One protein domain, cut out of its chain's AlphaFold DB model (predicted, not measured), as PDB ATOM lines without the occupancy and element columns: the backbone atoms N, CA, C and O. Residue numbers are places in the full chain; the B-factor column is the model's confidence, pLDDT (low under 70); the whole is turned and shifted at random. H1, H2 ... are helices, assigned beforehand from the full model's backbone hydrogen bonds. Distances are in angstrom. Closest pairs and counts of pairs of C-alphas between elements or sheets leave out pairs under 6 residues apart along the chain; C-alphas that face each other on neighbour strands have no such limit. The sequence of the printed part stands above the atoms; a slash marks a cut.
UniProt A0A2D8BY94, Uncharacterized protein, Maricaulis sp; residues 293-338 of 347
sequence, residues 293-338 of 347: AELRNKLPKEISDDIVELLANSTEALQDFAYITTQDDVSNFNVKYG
ATOM      1  N   ALA A 293     156.559 122.176 158.049       72.38
ATOM      2  CA  ALA A 293     157.163 122.720 156.835       72.38
ATOM      3  C   ALA A 293     156.148 123.501 155.982       72.38
ATOM      4  O   ALA A 293     156.467 124.555 155.434       72.38
ATOM      5  N   GLU A 294     154.904 123.024 155.895       76.88
ATOM      6  CA  GLU A 294     153.835 123.704 155.158       76.88
ATOM      7  C   GLU A 294     153.359 124.974 155.868       76.88
ATOM      8  O   GLU A 294     153.135 125.994 155.210       76.88
ATOM      9  N   LEU A 295     153.243 124.941 157.199       80.25
ATOM     10  CA  LEU A 295     152.887 126.110 158.003       80.25
ATOM     11  C   LEU A 295     153.971 127.183 157.931       80.25
ATOM     12  O   LEU A 295     153.657 128.347 157.699       80.25
ATOM     13  N   ARG A 296     155.248 126.804 158.026       83.38
ATOM     14  CA  ARG A 296     156.361 127.757 157.964       83.38
ATOM     15  C   ARG A 296     156.443 128.499 156.633       83.38
ATOM     16  O   ARG A 296     156.812 129.671 156.620       83.38
ATOM     17  N   ASN A 297     156.090 127.819 155.542       81.69
ATOM     18  CA  ASN A 297     156.043 128.397 154.199       81.69
ATOM     19  C   ASN A 297     154.851 129.345 153.991       81.69
ATOM     20  O   ASN A 297     154.905 130.203 153.114       81.69
ATOM     21  N   LYS A 298     153.769 129.184 154.763       79.31
ATOM     22  CA  LYS A 298     152.555 130.012 154.673       79.31
ATOM     23  C   LYS A 298     152.548 131.179 155.658       79.31
ATOM     24  O   LYS A 298     151.898 132.185 155.387       79.31
ATOM     25  N   LEU A 299     153.227 131.036 156.792       82.19
ATOM     26  CA  LEU A 299     153.245 132.031 157.856       82.19
ATOM     27  C   LEU A 299     154.394 133.041 157.674       82.19
ATOM     28  O   LEU A 299     155.488 132.660 157.243       82.19
ATOM     29  N   PRO A 300     154.172 134.327 158.014       79.00
ATOM     30  CA  PRO A 300     155.221 135.345 158.016       79.00
ATOM     31  C   PRO A 300     156.421 134.939 158.878       79.00
ATOM     32  O   PRO A 300     156.293 134.160 159.825       79.00
ATOM     33  N   LYS A 301     157.613 135.464 158.567       75.69
ATOM     34  CA  LYS A 301     158.839 135.104 159.302       75.69
ATOM     35  C   LYS A 301     158.856 135.623 160.737       75.69
ATOM     36  O   LYS A 301     159.647 135.134 161.532       75.69
ATOM     37  N   GLU A 302     158.008 136.596 161.019       76.12
ATOM     38  CA  GLU A 302     157.796 137.231 162.310       76.12
ATOM     39  C   GLU A 302     157.109 136.290 163.307       76.12
ATOM     40  O   GLU A 302     157.251 136.478 164.512       76.12
ATOM     41  N   ILE A 303     156.402 135.264 162.820       80.31
ATOM     42  CA  ILE A 303     155.868 134.204 163.672       80.31
ATOM     43  C   ILE A 303     157.006 133.239 163.985       80.31
ATOM     44  O   ILE A 303     157.600 132.639 163.085       80.31
ATOM     45  N   SER A 304     157.317 133.130 165.271       78.38
ATOM     46  CA  SER A 304     158.424 132.335 165.774       78.38
ATOM     47  C   SER A 304     158.177 130.834 165.606       78.38
ATOM     48  O   SER A 304     157.040 130.356 165.555       78.38
ATOM     49  N   ASP A 305     159.270 130.084 165.477       76.12
ATOM     50  CA  ASP A 305     159.224 128.665 165.117       76.12
ATOM     51  C   ASP A 305     158.527 127.801 166.188       76.12
ATOM     52  O   ASP A 305     157.911 126.800 165.838       76.12
ATOM     53  N   ASP A 306     158.535 128.223 167.454       76.00
ATOM     54  CA  ASP A 306     157.787 127.616 168.568       76.00
ATOM     55  C   ASP A 306     156.263 127.712 168.376       76.00
ATOM     56  O   ASP A 306     155.529 126.773 168.683       76.00
ATOM     57  N   ILE A 307     155.775 128.814 167.804       80.44
ATOM     58  CA  ILE A 307     154.364 128.981 167.450       80.44
ATOM     59  C   ILE A 307     154.038 128.117 166.237       80.44
ATOM     60  O   ILE A 307     153.009 127.451 166.216       80.44
ATOM     61  N   VAL A 308     154.910 128.067 165.228       81.69
ATOM     62  CA  VAL A 308     154.702 127.198 164.058       81.69
ATOM     63  C   VAL A 308     154.667 125.721 164.469       81.69
ATOM     64  O   VAL A 308     153.829 124.961 163.984       81.69
ATOM     65  N   GLU A 309     155.527 125.321 165.404       80.81
ATOM     66  CA  GLU A 309     155.554 123.983 165.994       80.81
ATOM     67  C   GLU A 309     154.295 123.695 166.820       80.81
ATOM     68  O   GLU A 309     153.686 122.634 166.666       80.81
ATOM     69  N   LEU A 310     153.826 124.661 167.612       81.69
ATOM     70  CA  LEU A 310     152.543 124.574 168.310       81.69
ATOM     71  C   LEU A 310     151.377 124.367 167.330       81.69
ATOM     72  O   LEU A 310     150.541 123.489 167.550       81.69
ATOM     73  N   LEU A 311     151.314 125.148 166.250       78.12
ATOM     74  CA  LEU A 311     150.253 125.065 165.242       78.12
ATOM     75  C   LEU A 311     150.293 123.733 164.473       78.12
ATOM     76  O   LEU A 311     149.244 123.179 164.147       78.12
ATOM     77  N   ALA A 312     151.486 123.185 164.226       74.88
ATOM     78  CA  ALA A 312     151.658 121.881 163.585       74.88
ATOM     79  C   ALA A 312     151.216 120.723 164.497       74.88
ATOM     80  O   ALA A 312     150.604 119.753 164.044       74.88
ATOM     81  N   ASN A 313     151.503 120.834 165.795       72.56
ATOM     82  CA  ASN A 313     151.243 119.781 166.776       72.56
ATOM     83  C   ASN A 313     149.841 119.858 167.403       72.56
ATOM     84  O   ASN A 313     149.355 118.861 167.944       72.56
ATOM     85  N   SER A 314     149.161 121.007 167.302       71.19
ATOM     86  CA  SER A 314     147.841 121.248 167.888       71.19
ATOM     87  C   SER A 314     146.840 121.771 166.859       71.19
ATOM     88  O   SER A 314     146.839 122.938 166.476       71.19
ATOM     89  N   THR A 315     145.902 120.905 166.465       71.69
ATOM     90  CA  THR A 315     144.784 121.273 165.574       71.69
ATOM     91  C   THR A 315     143.890 122.346 166.189       71.69
ATOM     92  O   THR A 315     143.359 123.180 165.467       71.69
ATOM     93  N   GLU A 316     143.753 122.347 167.515       72.31
ATOM     94  CA  GLU A 316     143.004 123.383 168.226       72.31
ATOM     95  C   GLU A 316     143.726 124.732 168.144       72.31
ATOM     96  O   GLU A 316     143.096 125.727 167.810       72.31
ATOM     97  N   ALA A 317     145.050 124.761 168.348       76.31
ATOM     98  CA  ALA A 317     145.824 125.992 168.195       76.31
ATOM     99  C   ALA A 317     145.769 126.503 166.750       76.31
ATOM    100  O   ALA A 317     145.624 127.698 166.535       76.31
ATOM    101  N   LEU A 318     145.823 125.613 165.755       76.94
ATOM    102  CA  LEU A 318     145.697 125.992 164.348       76.94
ATOM    103  C   LEU A 318     144.322 126.583 164.013       76.94
ATOM    104  O   LEU A 318     144.230 127.546 163.251       76.94
ATOM    105  N   GLN A 319     143.262 126.025 164.594       75.38
ATOM    106  CA  GLN A 319     141.910 126.542 164.440       75.38
ATOM    107  C   GLN A 319     141.763 127.908 165.110       75.38
ATOM    108  O   GLN A 319     141.332 128.850 164.451       75.38
ATOM    109  N   ASP A 320     142.176 128.039 166.369       73.56
ATOM    110  CA  ASP A 320     142.107 129.300 167.108       73.56
ATOM    111  C   ASP A 320     142.948 130.385 166.434       73.56
ATOM    112  O   ASP A 320     142.480 131.508 166.272       73.56
ATOM    113  N   PHE A 321     144.136 130.028 165.941       80.62
ATOM    114  CA  PHE A 321     144.999 130.916 165.171       80.62
ATOM    115  C   PHE A 321     144.327 131.424 163.889       80.62
ATOM    116  O   PHE A 321     144.442 132.601 163.560       80.62
ATOM    117  N   ALA A 322     143.575 130.571 163.185       79.75
ATOM    118  CA  ALA A 322     142.834 130.968 161.988       79.75
ATOM    119  C   ALA A 322     141.673 131.940 162.275       79.75
ATOM    120  O   ALA A 322     141.211 132.613 161.351       79.75
ATOM    121  N   TYR A 323     141.203 132.010 163.526       76.56
ATOM    122  CA  TYR A 323     140.170 132.947 163.976       76.56
ATOM    123  C   TYR A 323     140.738 134.222 164.617       76.56
ATOM    124  O   TYR A 323     139.956 135.102 164.979       76.56
ATOM    125  N   ILE A 324     142.064 134.367 164.733       77.56
ATOM    126  CA  ILE A 324     142.665 135.591 165.268       77.56
ATOM    127  C   ILE A 324     142.461 136.733 164.279       77.56
ATOM    128  O   ILE A 324     142.943 136.696 163.146       77.56
ATOM    129  N   THR A 325     141.774 137.777 164.735       75.50
ATOM    130  CA  THR A 325     141.528 138.984 163.934       75.50
ATOM    131  C   THR A 325     141.846 140.268 164.688       75.50
ATOM    132  O   THR A 325     142.175 141.277 164.066       75.50
ATOM    133  N   THR A 326     141.790 140.241 166.021       75.81
ATOM    134  CA  THR A 326     142.018 141.399 166.888       75.81
ATOM    135  C   THR A 326     143.202 141.197 167.832       75.81
ATOM    136  O   THR A 326     143.680 140.084 168.046       75.81
ATOM    137  N   GLN A 327     143.668 142.283 168.450       73.19
ATOM    138  CA  GLN A 327     144.753 142.210 169.433       73.19
ATOM    139  C   GLN A 327     144.337 141.524 170.744       73.19
ATOM    140  O   GLN A 327     145.174 140.933 171.433       73.19
ATOM    141  N   ASP A 328     143.043 141.547 171.062       67.81
ATOM    142  CA  ASP A 328     142.490 140.783 172.179       67.81
ATOM    143  C   ASP A 328     142.530 139.280 171.874       67.81
ATOM    144  O   ASP A 328     142.903 138.493 172.743       67.81
ATOM    145  N   ASP A 329     142.265 138.871 170.626       71.88
ATOM    146  CA  ASP A 329     142.402 137.471 170.196       71.88
ATOM    147  C   ASP A 329     143.856 136.994 170.279       71.88
ATOM    148  O   ASP A 329     144.113 135.884 170.742       71.88
ATOM    149  N   VAL A 330     144.818 137.849 169.910       74.06
ATOM    150  CA  VAL A 330     146.258 137.571 170.064       74.06
ATOM    151  C   VAL A 330     146.615 137.366 171.535       74.06
ATOM    152  O   VAL A 330     147.298 136.405 171.886       74.06
ATOM    153  N   SER A 331     146.127 138.240 172.415       69.06
ATOM    154  CA  SER A 331     146.377 138.139 173.856       69.06
ATOM    155  C   SER A 331     145.761 136.868 174.445       69.06
ATOM    156  O   SER A 331     146.409 136.162 175.216       69.06
ATOM    157  N   ASN A 332     144.539 136.528 174.032       65.56
ATOM    158  CA  ASN A 332     143.863 135.306 174.452       65.56
ATOM    159  C   ASN A 332     144.586 134.055 173.943       65.56
ATOM    160  O   ASN A 332     144.748 133.100 174.699       65.56
ATOM    161  N   PHE A 333     145.078 134.075 172.703       81.50
ATOM    162  CA  PHE A 333     145.882 132.996 172.137       81.50
ATOM    163  C   PHE A 333     147.190 132.797 172.919       81.50
ATOM    164  O   PHE A 333     147.527 131.674 173.296       81.50
ATOM    165  N   ASN A 334     147.872 133.892 173.260       75.25
ATOM    166  CA  ASN A 334     149.106 133.878 174.047       75.25
ATOM    167  C   ASN A 334     148.901 133.313 175.450       75.25
ATOM    168  O   ASN A 334     149.663 132.458 175.896       75.25
ATOM    169  N   VAL A 335     147.835 133.732 176.131       65.44
ATOM    170  CA  VAL A 335     147.486 133.214 177.460       65.44
ATOM    171  C   VAL A 335     147.085 131.741 177.389       65.44
ATOM    172  O   VAL A 335     147.486 130.958 178.249       65.44
ATOM    173  N   LYS A 336     146.314 131.349 176.368       69.75
ATOM    174  CA  LYS A 336     145.788 129.987 176.224       69.75
ATOM    175  C   LYS A 336     146.880 128.969 175.894       69.75
ATOM    176  O   LYS A 336     146.843 127.862 176.426       69.75
ATOM    177  N   TYR A 337     147.844 129.337 175.054       75.00
ATOM    178  CA  TYR A 337     148.894 128.424 174.595       75.00
ATOM    179  C   TYR A 337     150.279 128.711 175.182       75.00
ATOM    180  O   TYR A 337     151.228 127.993 174.878       75.00
ATOM    181  N   GLY A 338     150.401 129.718 176.050       72.81
ATOM    182  CA  GLY A 338     151.658 130.071 176.710       72.81
ATOM    183  C   GLY A 338     152.736 130.574 175.749       72.81
ATOM    184  O   GLY A 338     153.921 130.444 176.049       72.81
TER     185      GLY A 338
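What this domain is: This is residues 293 to 338 of the 347 residues of an uncharacterized protein of Maricaulis sp (UniProt A0A2D8BY94). Four short helices follow one another in a zigzag, with H1 at one end of the longest axis, H4 at the other, and H2 and H3 between them. H1 packs on H2 at a steep crossing, H2 and H3 make a corner at their link, and H3 and H4 lie nearly side by side, running opposite ways. The printed part has 46 residues with four named helices in the order H1, H2, H3, H4 and no named strand, and its class is all helix. It is compact, with a radius of gyration of the C-alphas of 10.0 A, and its C-alphas span 27 by 19 by 16 A.

Where its parts are: H1 is residues 293 to 298, 8.9 A from first to last C-alpha, and begins with C-alpha 293 at (157.163, 122.720, 156.835). H2 is residues 305 to 313 and measures 12.1 A from first to last C-alpha; C-alpha 305 stands at (159.224, 128.665, 165.117). H3 is residues 315 to 322, 10.5 A from first to last C-alpha. H4, residues 327 to 337, is the longest helix by residues and measures 15.3 A from first to last C-alpha; C-alpha 337 stands at (148.894, 128.424, 174.595).

How they stand to each other: H1 and H2 touch, and their closest C-alphas, those of Arg 296 and Val 308, are 6.3 A apart. Their lines stand at a steep tilt of 67 degrees, opposite ways. H2 and H3 touch only at the corner by their link, with the closest C-alphas, those of Leu 311 and Leu 318, 4.7 A apart. They run opposite ways at a steep tilt of 57 degrees. H3 and H4 form a helical hairpin and only just touch, with 3 pairs of C-alphas within 8 A. Their closest C-alphas are those of Asp 320 and Phe 333, 7.3 A apart, and they run opposite ways at a shallow tilt of 13 degrees. H1 is apart from H3 and from H4. H2 and H4 are only just apart, their closest C-alphas 8.2 A from each other. In H1, H2, H3 and H4 every pair of O i and N i+4 is within hydrogen-bond range.

The domain as a whole: The two C-alphas farthest apart are those of Ala 293 and Asp 328, at 27.9 A, and the first and last printed C-alphas, of Ala 293 and Gly 338, are 21.9 A apart. The printed part has no cut. The links from H2 to H3 and from H3 to H4 are tight, the link from H1 to H2 is short, and no link is long. The mean pLDDT of the printed part is 75.9; residues 328, 331 to 332 and 335 to 336 are under 70, a low confidence of the model.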